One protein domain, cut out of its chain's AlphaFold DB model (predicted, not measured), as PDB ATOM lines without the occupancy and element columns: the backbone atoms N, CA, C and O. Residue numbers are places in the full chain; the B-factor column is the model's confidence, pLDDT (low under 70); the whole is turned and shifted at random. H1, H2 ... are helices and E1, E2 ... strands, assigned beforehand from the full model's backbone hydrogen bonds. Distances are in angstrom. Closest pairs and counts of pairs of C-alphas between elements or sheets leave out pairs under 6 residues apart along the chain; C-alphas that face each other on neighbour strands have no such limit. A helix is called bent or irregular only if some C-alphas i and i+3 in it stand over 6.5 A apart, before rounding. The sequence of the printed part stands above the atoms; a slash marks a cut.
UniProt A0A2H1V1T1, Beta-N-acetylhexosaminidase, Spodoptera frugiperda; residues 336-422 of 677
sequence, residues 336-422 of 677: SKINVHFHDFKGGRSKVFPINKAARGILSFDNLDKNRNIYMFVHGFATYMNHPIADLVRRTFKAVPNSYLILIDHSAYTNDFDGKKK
ATOM      1  N   SER A 336      15.745  20.473  91.876       79.62
ATOM      2  CA  SER A 336      17.165  20.843  91.805       79.62
ATOM      3  C   SER A 336      17.442  22.132  91.030       79.62
ATOM      4  O   SER A 336      18.464  22.773  91.278       79.62
ATOM      5  N   LYS A 337      16.530  22.540  90.139       82.19
ATOM      6  CA  LYS A 337      16.636  23.773  89.347       82.19
ATOM      7  C   LYS A 337      16.061  25.007  90.053       82.19
ATOM      8  O   LYS A 337      16.091  26.085  89.467       82.19
ATOM      9  N   ILE A 338      15.541  24.873  91.279       84.00
ATOM     10  CA  ILE A 338      15.077  26.018  92.073       84.00
ATOM     11  C   ILE A 338      16.278  26.808  92.599       84.00
ATOM     12  O   ILE A 338      17.173  26.246  93.242       84.00
ATOM     13  N   ASN A 339      16.248  28.124  92.397       88.94
ATOM     14  CA  ASN A 339      17.198  29.058  92.994       88.94
ATOM     15  C   ASN A 339      16.545  29.868  94.121       88.94
ATOM     16  O   ASN A 339      15.375  30.233  94.072       88.94
ATOM     17  N   VAL A 340      17.332  30.173  95.147       88.25
ATOM     18  CA  VAL A 340      16.948  30.969  96.313       88.25
ATOM     19  C   VAL A 340      17.759  32.251  96.296       88.25
ATOM     20  O   VAL A 340      18.982  32.220  96.436       88.25
ATOM     21  N   HIS A 341      17.081  33.380  96.132       91.12
ATOM     22  CA  HIS A 341      17.698  34.697  96.180       91.12
ATOM     23  C   HIS A 341      17.516  35.271  97.579       91.12
ATOM     24  O   HIS A 341      16.390  35.513  98.005       91.12
ATOM     25  N   PHE A 342      18.617  35.488  98.288       90.88
ATOM     26  CA  PHE A 342      18.633  36.086  99.617       90.88
ATOM     27  C   PHE A 342      19.108  37.537  99.536       90.88
ATOM     28  O   PHE A 342      20.149  37.819  98.934       90.88
ATOM     29  N   HIS A 343      18.366  38.443 100.168       90.81
ATOM     30  CA  HIS A 343      18.635  39.875 100.195       90.81
ATOM     31  C   HIS A 343      18.670  40.401 101.640       90.81
ATOM     32  O   HIS A 343      17.687  40.316 102.380       90.81
ATOM     33  N   ASP A 344      19.794  41.010 102.012       89.12
ATOM     34  CA  ASP A 344      19.973  41.829 103.211       89.12
ATOM     35  C   ASP A 344      20.204  43.278 102.776       89.12
ATOM     36  O   ASP A 344      21.334  43.712 102.545       89.12
ATOM     37  N   PHE A 345      19.112  44.025 102.631       86.62
ATOM     38  CA  PHE A 345      19.160  45.400 102.135       86.62
ATOM     39  C   PHE A 345      19.871  46.356 103.097       86.62
ATOM     40  O   PHE A 345      20.575  47.253 102.641       86.62
ATOM     41  N   LYS A 346      19.751  46.136 104.414       81.56
ATOM     42  CA  LYS A 346      20.420  46.957 105.435       81.56
ATOM     43  C   LYS A 346      21.929  46.708 105.469       81.56
ATOM     44  O   LYS A 346      22.685  47.644 105.694       81.56
ATOM     45  N   GLY A 347      22.367  45.472 105.233       80.44
ATOM     46  CA  GLY A 347      23.786  45.144 105.074       80.44
ATOM     47  C   GLY A 347      24.336  45.376 103.664       80.44
ATOM     48  O   GLY A 347      25.530  45.188 103.462       80.44
ATOM     49  N   GLY A 348      23.496  45.741 102.685       84.31
ATOM     50  CA  GLY A 348      23.898  45.915 101.284       84.31
ATOM     51  C   GLY A 348      24.299  44.613 100.575       84.31
ATOM     52  O   GLY A 348      25.059  44.647  99.612       84.31
ATOM     53  N   ARG A 349      23.825  43.454 101.049       85.50
ATOM     54  CA  ARG A 349      24.258  42.125 100.588       85.50
ATOM     55  C   ARG A 349      23.136  41.413  99.836       85.50
ATOM     56  O   ARG A 349      21.974  41.463 100.231       85.50
ATOM     57  N   SER A 350      23.458  40.730  98.742       88.62
ATOM     58  CA  SER A 350      22.504  39.900  97.994       88.62
ATOM     59  C   SER A 350      23.221  38.723  97.347       88.62
ATOM     60  O   SER A 350      24.283  38.909  96.755       88.62
ATOM     61  N   LYS A 351      22.678  37.508  97.476       90.94
ATOM     62  CA  LYS A 351      23.313  36.291  96.945       90.94
ATOM     63  C   LYS A 351      22.280  35.253  96.530       90.94
ATOM     64  O   LYS A 351      21.193  35.188  97.097       90.94
ATOM     65  N   VAL A 352      22.637  34.456  95.528       90.88
ATOM     66  CA  VAL A 352      21.778  33.417  94.953       90.88
ATOM     67  C   VAL A 352      22.382  32.055  95.239       90.88
ATOM     68  O   VAL A 352      23.592  31.866  95.104       90.88
ATOM     69  N   PHE A 353      21.537  31.112  95.633       88.19
ATOM     70  CA  PHE A 353      21.940  29.754  95.957       88.19
ATOM     71  C   PHE A 353      21.006  28.742  95.297       88.19
ATOM     72  O   PHE A 353      19.796  28.948  95.319       88.19
ATOM     73  N   PRO A 354      21.515  27.600  94.810       88.50
ATOM     74  CA  PRO A 354      20.665  26.445  94.536       88.50
ATOM     75  C   PRO A 354      19.906  26.026  95.804       88.50
ATOM     76  O   PRO A 354      20.474  26.082  96.902       88.50
ATOM     77  N   ILE A 355      18.655  25.569  95.678       84.25
ATOM     78  CA  ILE A 355      17.774  25.251  96.822       84.25
ATOM     79  C   ILE A 355      18.422  24.310  97.852       84.25
ATOM     80  O   ILE A 355      18.310  24.525  99.056       84.25
ATOM     81  N   ASN A 356      19.204  23.324  97.400       81.00
ATOM     82  CA  ASN A 356      19.897  22.353  98.257       81.00
ATOM     83  C   ASN A 356      21.124  22.921  99.006       81.00
ATOM     84  O   ASN A 356      21.666  22.271  99.905       81.00
ATOM     85  N   LYS A 357      21.587  24.118  98.633       84.94
ATOM     86  CA  LYS A 357      22.722  24.826  99.246       84.94
ATOM     87  C   LYS A 357      22.304  26.121  99.945       84.94
ATOM     88  O   LYS A 357      23.111  26.672 100.692       84.94
ATOM     89  N   ALA A 358      21.067  26.577  99.756       84.25
ATOM     90  CA  ALA A 358      20.584  27.873 100.223       84.25
ATOM     91  C   ALA A 358      20.687  28.064 101.736       84.25
ATOM     92  O   ALA A 358      21.287  29.038 102.173       84.25
ATOM     93  N   ALA A 359      20.195  27.119 102.542       75.56
ATOM     94  CA  ALA A 359      20.238  27.246 104.001       75.56
ATOM     95  C   ALA A 359      21.676  27.409 104.528       75.56
ATOM     96  O   ALA A 359      21.970  28.348 105.261       75.56
ATOM     97  N   ARG A 360      22.602  26.544 104.087       79.44
ATOM     98  CA  ARG A 360      24.024  26.637 104.466       79.44
ATOM     99  C   ARG A 360      24.679  27.923 103.958       79.44
ATOM    100  O   ARG A 360      25.456  28.523 104.687       79.44
ATOM    101  N   GLY A 361      24.360  28.344 102.736       79.75
ATOM    102  CA  GLY A 361      24.909  29.560 102.138       79.75
ATOM    103  C   GLY A 361      24.395  30.859 102.768       79.75
ATOM    104  O   GLY A 361      25.135  31.836 102.842       79.75
ATOM    105  N   ILE A 362      23.151  30.880 103.251       81.62
ATOM    106  CA  ILE A 362      22.605  32.006 104.016       81.62
ATOM    107  C   ILE A 362      23.269  32.045 105.394       81.62
ATOM    108  O   ILE A 362      23.792  33.078 105.788       81.62
ATOM    109  N   LEU A 363      23.339  30.910 106.096       79.94
ATOM    110  CA  LEU A 363      23.945  30.836 107.429       79.94
ATOM    111  C   LEU A 363      25.453  31.137 107.450       79.94
ATOM    112  O   LEU A 363      25.985  31.432 108.515       79.94
ATOM    113  N   SER A 364      26.139  31.096 106.303       80.69
ATOM    114  CA  SER A 364      27.550  31.488 106.195       80.69
ATOM    115  C   SER A 364      27.778  33.002 106.097       80.69
ATOM    116  O   SER A 364      28.916  33.421 105.915       80.69
ATOM    117  N   PHE A 365      26.732  33.835 106.128       78.25
ATOM    118  CA  PHE A 365      26.905  35.285 106.213       78.25
ATOM    119  C   PHE A 365      27.305  35.696 107.632       78.25
ATOM    120  O   PHE A 365      26.561  35.467 108.586       78.25
ATOM    121  N   ASP A 366      28.440  36.381 107.755       73.44
ATOM    122  CA  ASP A 366      28.892  36.915 109.038       73.44
ATOM    123  C   ASP A 366      27.896  37.946 109.592       73.44
ATOM    124  O   ASP A 366      27.365  38.799 108.861       73.44
ATOM    125  N   ASN A 367      27.661  37.877 110.905       75.25
ATOM    126  CA  ASN A 367      26.811  38.801 111.661       75.25
ATOM    127  C   ASN A 367      25.365  38.909 111.138       75.25
ATOM    128  O   ASN A 367      24.806  40.006 111.050       75.25
ATOM    129  N   LEU A 368      24.738  37.782 110.778       79.06
ATOM    130  CA  LEU A 368      23.284  37.749 110.597       79.06
ATOM    131  C   LEU A 368      22.573  38.072 111.921       79.06
ATOM    132  O   LEU A 368      22.799  37.440 112.952       79.06
ATOM    133  N   ASP A 369      21.699  39.068 111.868       74.75
ATOM    134  CA  ASP A 369      20.924  39.578 112.989       74.75
ATOM    135  C   ASP A 369      19.692  38.694 113.195       74.75
ATOM    136  O   ASP A 369      18.720  38.761 112.440       74.75
ATOM    137  N   LYS A 370      19.749  37.848 114.228       72.00
ATOM    138  CA  LYS A 370      18.716  36.849 114.546       72.00
ATOM    139  C   LYS A 370      17.373  37.459 114.964       72.00
ATOM    140  O   LYS A 370      16.396  36.728 115.049       72.00
ATOM    141  N   ASN A 371      17.318  38.769 115.214       70.75
ATOM    142  CA  ASN A 371      16.094  39.470 115.606       70.75
ATOM    143  C   ASN A 371      15.342  40.082 114.411       70.75
ATOM    144  O   ASN A 371      14.333  40.760 114.606       70.75
ATOM    145  N   ARG A 372      15.836  39.905 113.176       73.50
ATOM    146  CA  ARG A 372      15.168  40.396 111.961       73.50
ATOM    147  C   ARG A 372      14.253  39.343 111.364       73.50
ATOM    148  O   ARG A 372      14.593  38.167 111.300       73.50
ATOM    149  N   ASN A 373      13.134  39.808 110.827       76.50
ATOM    150  CA  ASN A 373      12.156  38.942 110.186       76.50
ATOM    151  C   ASN A 373      12.666  38.491 108.815       76.50
ATOM    152  O   ASN A 373      13.134  39.314 108.028       76.50
ATOM    153  N   ILE A 374      12.529  37.207 108.498       78.94
ATOM    154  CA  ILE A 374      12.761  36.691 107.147       78.94
ATOM    155  C   ILE A 374      11.413  36.632 106.436       78.94
ATOM    156  O   ILE A 374      10.537  35.870 106.831       78.94
ATOM    157  N   TYR A 375      11.256  37.409 105.370       78.94
ATOM    158  CA  TYR A 375      10.090  37.328 104.498       78.94
ATOM    159  C   TYR A 375      10.448  36.503 103.276       78.94
ATOM    160  O   TYR A 375      11.422  36.801 102.586       78.94
ATOM    161  N   MET A 376       9.670  35.462 103.006       81.81
ATOM    162  CA  MET A 376       9.864  34.599 101.851       81.81
ATOM    163  C   MET A 376       8.722  34.800 100.861       81.81
ATOM    164  O   MET A 376       7.559  34.640 101.215       81.81
ATOM    165  N   PHE A 377       9.059  35.124  99.617       80.75
ATOM    166  CA  PHE A 377       8.108  35.238  98.518       80.75
ATOM    167  C   PHE A 377       8.319  34.105  97.519       80.75
ATOM    168  O   PHE A 377       9.425  33.894  97.009       80.75
ATOM    169  N   VAL A 378       7.233  33.404  97.212       78.12
ATOM    170  CA  VAL A 378       7.174  32.376  96.173       78.12
ATOM    171  C   VAL A 378       6.273  32.915  95.072       78.12
ATOM    172  O   VAL A 378       5.114  33.234  95.324       78.12
ATOM    173  N   HIS A 379       6.816  33.082  93.868       70.25
ATOM    174  CA  HIS A 379       6.059  33.675  92.766       70.25
ATOM    175  C   HIS A 379       4.941  32.747  92.241       70.25
ATOM    176  O   HIS A 379       4.923  31.552  92.511       70.25
ATOM    177  N   GLY A 380       3.988  33.299  91.490       65.12
ATOM    178  CA  GLY A 380       2.919  32.521  90.855       65.12
ATOM    179  C   GLY A 380       3.328  31.896  89.516       65.12
ATOM    180  O   GLY A 380       4.474  32.014  89.066       65.12
ATOM    181  N   PHE A 381       2.355  31.264  88.853       61.16
ATOM    182  CA  PHE A 381       2.481  30.724  87.495       61.16
ATOM    183  C   PHE A 381       2.922  31.810  86.494       61.16
ATOM    184  O   PHE A 381       2.502  32.963  86.597       61.16
ATOM    185  N   ALA A 382       3.776  31.450  85.526       58.69
ATOM    186  CA  ALA A 382       4.308  32.349  84.492       58.69
ATOM    187  C   ALA A 382       4.992  33.639  85.011       58.69
ATOM    188  O   ALA A 382       5.055  34.642  84.298       58.69
ATOM    189  N   THR A 383       5.523  33.618  86.238       61.34
ATOM    190  CA  THR A 383       6.339  34.702  86.808       61.34
ATOM    191  C   THR A 383       7.805  34.262  86.872       61.34
ATOM    192  O   THR A 383       8.088  33.104  87.156       61.34
ATOM    193  N   TYR A 384       8.747  35.165  86.592       69.50
ATOM    194  CA  TYR A 384      10.189  34.883  86.589       69.50
ATOM    195  C   TYR A 384      10.973  35.958  87.352       69.50
ATOM    196  O   TYR A 384      10.477  37.059  87.585       69.50
ATOM    197  N   MET A 385      12.216  35.669  87.747       71.12
ATOM    198  CA  MET A 385      12.995  36.555  88.635       71.12
ATOM    199  C   MET A 385      13.412  37.905  88.050       71.12
ATOM    200  O   MET A 385      13.719  38.826  88.815       71.12
ATOM    201  N   ASN A 386      13.398  38.015  86.722       65.38
ATOM    202  CA  ASN A 386      13.633  39.253  85.972       65.38
ATOM    203  C   ASN A 386      12.316  39.948  85.570       65.38
ATOM    204  O   ASN A 386      12.324  40.871  84.763       65.38
ATOM    205  N   HIS A 387      11.172  39.477  86.074       72.44
ATOM    206  CA  HIS A 387       9.871  40.085  85.816       72.44
ATOM    207  C   HIS A 387       9.712  41.357  86.675       72.44
ATOM    208  O   HIS A 387      10.139  41.348  87.835       72.44
ATOM    209  N   PRO A 388       9.014  42.409  86.197       72.88
ATOM    210  CA  PRO A 388       8.797  43.655  86.947       72.88
ATOM    211  C   PRO A 388       8.242  43.474  88.367       72.88
ATOM    212  O   PRO A 388       8.494  44.289  89.249       72.88
ATOM    213  N   ILE A 389       7.508  42.382  88.597       70.81
ATOM    214  CA  ILE A 389       6.962  42.001  89.906       70.81
ATOM    215  C   ILE A 389       8.077  41.687  90.912       70.81
ATOM    216  O   ILE A 389       8.032  42.170  92.039       70.81
ATOM    217  N   ALA A 390       9.097  40.917  90.521       75.00
ATOM    218  CA  ALA A 390      10.206  40.581  91.411       75.00
ATOM    219  C   ALA A 390      11.014  41.836  91.786       75.00
ATOM    220  O   ALA A 390      11.389  42.010  92.946       75.00
ATOM    221  N   ASP A 391      11.212  42.755  90.838       80.56
ATOM    222  CA  ASP A 391      11.854  44.047  91.102       80.56
ATOM    223  C   ASP A 391      11.019  44.945  92.009       80.56
ATOM    224  O   ASP A 391      11.554  45.608  92.899       80.56
ATOM    225  N   LEU A 392       9.701  44.948  91.822       80.06
ATOM    226  CA  LEU A 392       8.782  45.699  92.664       80.06
ATOM    227  C   LEU A 392       8.795  45.187  94.112       80.06
ATOM    228  O   LEU A 392       8.880  45.996  95.038       80.06
ATOM    229  N   VAL A 393       8.812  43.864  94.314       81.94
ATOM    230  CA  VAL A 393       8.972  43.255  95.643       81.94
ATOM    231  C   VAL A 393      10.317  43.656  96.255       81.94
ATOM    232  O   VAL A 393      10.345  44.152  97.379       81.94
ATOM    233  N   ARG A 394      11.434  43.553  95.517       86.62
ATOM    234  CA  ARG A 394      12.756  43.990  96.017       86.62
ATOM    235  C   ARG A 394      12.759  45.460  96.439       86.62
ATOM    236  O   ARG A 394      13.268  45.777  97.510       86.62
ATOM    237  N   ARG A 395      12.184  46.359  95.628       83.12
ATOM    238  CA  ARG A 395      12.088  47.795  95.956       83.12
ATOM    239  C   ARG A 395      11.255  48.044  97.210       83.12
ATOM    240  O   ARG A 395      11.672  48.836  98.047       83.12
ATOM    241  N   THR A 396      10.132  47.347  97.350       81.62
ATOM    242  CA  THR A 396       9.244  47.474  98.515       81.62
ATOM    243  C   THR A 396       9.962  47.039  99.789       81.62
ATOM    244  O   THR A 396      10.058  47.800 100.745       81.62
ATOM    245  N   PHE A 397      10.567  45.851  99.778       83.81
ATOM    246  CA  PHE A 397      11.255  45.298 100.947       83.81
ATOM    247  C   PHE A 397      12.574  45.993 101.280       83.81
ATOM    248  O   PHE A 397      13.020  45.928 102.422       83.81
ATOM    249  N   LYS A 398      13.177  46.721 100.334       84.56
ATOM    250  CA  LYS A 398      14.305  47.616 100.627       84.56
ATOM    251  C   LYS A 398      13.918  48.721 101.618       84.56
ATOM    252  O   LYS A 398      14.772  49.158 102.383       84.56
ATOM    253  N   ALA A 399      12.655  49.152 101.611       80.50
ATOM    254  CA  ALA A 399      12.124  50.162 102.524       80.50
ATOM    255  C   ALA A 399      11.564  49.572 103.833       80.50
ATOM    256  O   ALA A 399      11.221  50.329 104.738       80.50
ATOM    257  N   VAL A 400      11.486  48.241 103.964       79.50
ATOM    258  CA  VAL A 400      10.985  47.576 105.175       79.50
ATOM    259  C   VAL A 400      12.126  47.468 106.198       79.50
ATOM    260  O   VAL A 400      13.137  46.809 105.937       79.50
ATOM    261  N   PRO A 401      12.021  48.112 107.376       75.12
ATOM    262  CA  PRO A 401      13.066  48.033 108.386       75.12
ATOM    263  C   PRO A 401      13.091  46.648 109.053       75.12
ATOM    264  O   PRO A 401      12.061  45.999 109.227       75.12
ATOM    265  N   ASN A 402      14.279  46.222 109.494       81.31
ATOM    266  CA  ASN A 402      14.499  44.984 110.259       81.31
ATOM    267  C   ASN A 402      14.030  43.697 109.554       81.31
ATOM    268  O   ASN A 402      13.477  42.798 110.189       81.31
ATOM    269  N   SER A 403      14.295  43.587 108.249       85.38
ATOM    270  CA  SER A 403      13.916  42.422 107.450       85.38
ATOM    271  C   SER A 403      15.032  41.861 106.573       85.38
ATOM    272  O   SER A 403      15.867  42.606 106.057       85.38
ATOM    273  N   TYR A 404      14.974  40.555 106.340       86.25
ATOM    274  CA  TYR A 404      15.595  39.858 105.220       86.25
ATOM    275  C   TYR A 404      14.515  39.464 104.212       86.25
ATOM    276  O   TYR A 404      13.388  39.162 104.604       86.25
ATOM    277  N   LEU A 405      14.858  39.433 102.925       89.44
ATOM    278  CA  LEU A 405      13.959  38.965 101.870       89.44
ATOM    279  C   LEU A 405      14.552  37.730 101.188       89.44
ATOM    280  O   LEU A 405      15.697  37.748 100.738       89.44
ATOM    281  N   ILE A 406      13.745  36.681 101.075       88.38
ATOM    282  CA  ILE A 406      14.012  35.493 100.271       88.38
ATOM    283  C   ILE A 406      13.030  35.469  99.103       88.38
ATOM    284  O   ILE A 406      11.823  35.554  99.306       88.38
ATOM    285  N   LEU A 407      13.536  35.311  97.883       86.62
ATOM    286  CA  LEU A 407      12.722  35.059  96.694       86.62
ATOM    287  C   LEU A 407      13.034  33.655  96.171       86.62
ATOM    288  O   LEU A 407      14.205  33.317  95.966       86.62
ATOM    289  N   ILE A 408      11.997  32.844  95.961       85.44
ATOM    290  CA  ILE A 408      12.121  31.484  95.425       85.44
ATOM    291  C   ILE A 408      11.863  31.503  93.919       85.44
ATOM    292  O   ILE A 408      10.725  31.679  93.478       85.44
ATOM    293  N   ASP A 409      12.919  31.288  93.140       84.81
ATOM    294  CA  ASP A 409      12.857  31.140  91.690       84.81
ATOM    295  C   ASP A 409      12.613  29.683  91.320       84.81
ATOM    296  O   ASP A 409      13.503  28.835  91.415       84.81
ATOM    297  N   HIS A 410      11.398  29.398  90.879       80.44
ATOM    298  CA  HIS A 410      10.992  28.088  90.381       80.44
ATOM    299  C   HIS A 410      10.503  28.179  88.933       80.44
ATOM    300  O   HIS A 410       9.806  27.285  88.455       80.44
ATOM    301  N   SER A 411      10.915  29.232  88.216       75.31
ATOM    302  CA  SER A 411      10.552  29.484  86.818       75.31
ATOM    303  C   SER A 411      10.876  28.312  85.888       75.31
ATOM    304  O   SER A 411      10.137  28.051  84.942       75.31
ATOM    305  N   ALA A 412      11.909  27.525  86.207       74.94
ATOM    306  CA  ALA A 412      12.252  26.288  85.503       74.94
ATOM    307  C   ALA A 412      11.097  25.264  85.425       74.94
ATOM    308  O   ALA A 412      11.144  24.376  84.578       74.94
ATOM    309  N   TYR A 413      10.079  25.384  86.284       70.56
ATOM    310  CA  TYR A 413       8.960  24.445  86.401       70.56
ATOM    311  C   TYR A 413       7.589  25.057  86.061       70.56
ATOM    312  O   TYR A 413       6.601  24.326  86.024       70.56
ATOM    313  N   THR A 414       7.495  26.370  85.821       64.50
ATOM    314  CA  THR A 414       6.212  27.101  85.701       64.50
ATOM    315  C   THR A 414       5.940  27.675  84.307       64.50
ATOM    316  O   THR A 414       5.132  28.594  84.175       64.50
ATOM    317  N   ASN A 415       6.609  27.152  83.273       60.03
ATOM    318  CA  ASN A 415       6.609  27.698  81.908       60.03
ATOM    319  C   ASN A 415       5.819  26.846  80.887       60.03
ATOM    320  O   ASN A 415       6.106  26.901  79.699       60.03
ATOM    321  N   ASP A 416       4.850  26.039  81.336       56.59
ATOM    322  CA  ASP A 416       3.953  25.193  80.511       56.59
ATOM    323  C   ASP A 416       4.610  24.108  79.619       56.59
ATOM    324  O   ASP A 416       3.901  23.278  79.054       56.59
ATOM    325  N   PHE A 417       5.946  24.023  79.545       56.88
ATOM    326  CA  PHE A 417       6.662  23.019  78.734       56.88
ATOM    327  C   PHE A 417       6.410  21.557  79.152       56.88
ATOM    328  O   PHE A 417       6.521  20.662  78.319       56.88
ATOM    329  N   ASP A 418       6.038  21.311  80.413       55.50
ATOM    330  CA  ASP A 418       5.805  19.965  80.965       55.50
ATOM    331  C   ASP A 418       4.318  19.538  80.948       55.50
ATOM    332  O   ASP A 418       3.971  18.472  81.466       55.50
ATOM    333  N   GLY A 419       3.419  20.368  80.406       54.56
ATOM    334  CA  GLY A 419       1.972  20.135  80.422       54.56
ATOM    335  C   GLY A 419       1.306  20.275  81.803       54.56
ATOM    336  O   GLY A 419       1.932  20.586  82.819       54.56
ATOM    337  N   LYS A 420      -0.017  20.051  81.852       52.91
ATOM    338  CA  LYS A 420      -0.821  20.163  83.084       52.91
ATOM    339  C   LYS A 420      -0.463  19.050  84.076       52.91
ATOM    340  O   LYS A 420      -0.813  17.891  83.865       52.91
ATOM    341  N   LYS A 421       0.166  19.405  85.198       54.91
ATOM    342  CA  LYS A 421       0.427  18.477  86.314       54.91
ATOM    343  C   LYS A 421      -0.794  18.395  87.242       54.91
ATOM    344  O   LYS A 421      -1.447  19.400  87.516       54.91
ATOM    345  N   LYS A 422      -1.125  17.188  87.718       49.34
ATOM    346  CA  LYS A 422      -2.240  16.958  88.656       49.34
ATOM    347  C   LYS A 422      -1.954  17.689  89.975       49.34
ATOM    348  O   LYS A 422      -0.858  17.564  90.512       49.34
TER     349      LYS A 422
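What this domain is: This is residues 336 to 422 of the 677 residues of the protein "Beta-N-acetylhexosaminidase" of Spodoptera frugiperda (UniProt A0A2H1V1T1). A twisted four-stranded sheet has a helix over each face, H1 and H2; residues 417 to 422 stick out. The 87 printed residues include, in order, E1, E2, H1, E3, H2 and E4; the mixed sheet runs E2 E1 E4 E3. The class is mixed, helices and strands; only just compact, close to loose, radius of gyration of the C-alphas 14.0 A, it spans 44 by 26 by 20 A.

Where its parts are: Find C-alpha 339 at (17.198, 29.058, 92.994); E1 runs to residue 344. Next come E2, 349 to 354; H1, 355 to 363, irregular, C-alphas 356 and 359 being 7.6 A apart; E3, 373 to 378; H2, 388 to 398. E4, 403 to 409, 19.4 A long, ends at (12.857, 31.140, 91.690).

How they stand to each other: Hairpin E1 and E2 is antiparallel, N 342 to O 351 2.9 A; E1 and E4 are antiparallel, N 341 to O 407 2.9 A; E4 and E3 are parallel, N 406 to O 375 2.8 A. H1 is over E2, height over the sheet 7.3 A; H2, on the opposite face, is over E4, height 9.9 A, closest C-alphas Phe 397 and Leu 405, 6.9 A. E3, H2, E4 form a strand-helix-strand unit, parallel neighbours joined through a helix, its crossover right-handed; E2, H1, E3 form a split one, E1 and E4 between, also right-handed. Every O i to N i+4 pair is within hydrogen-bond range in H2, 3 of 5 in H1.

The domain as a whole: The printed part has no cut and no long link. Look for pLDDT under 70 at residues 380 to 384, 386 and 414 to 422.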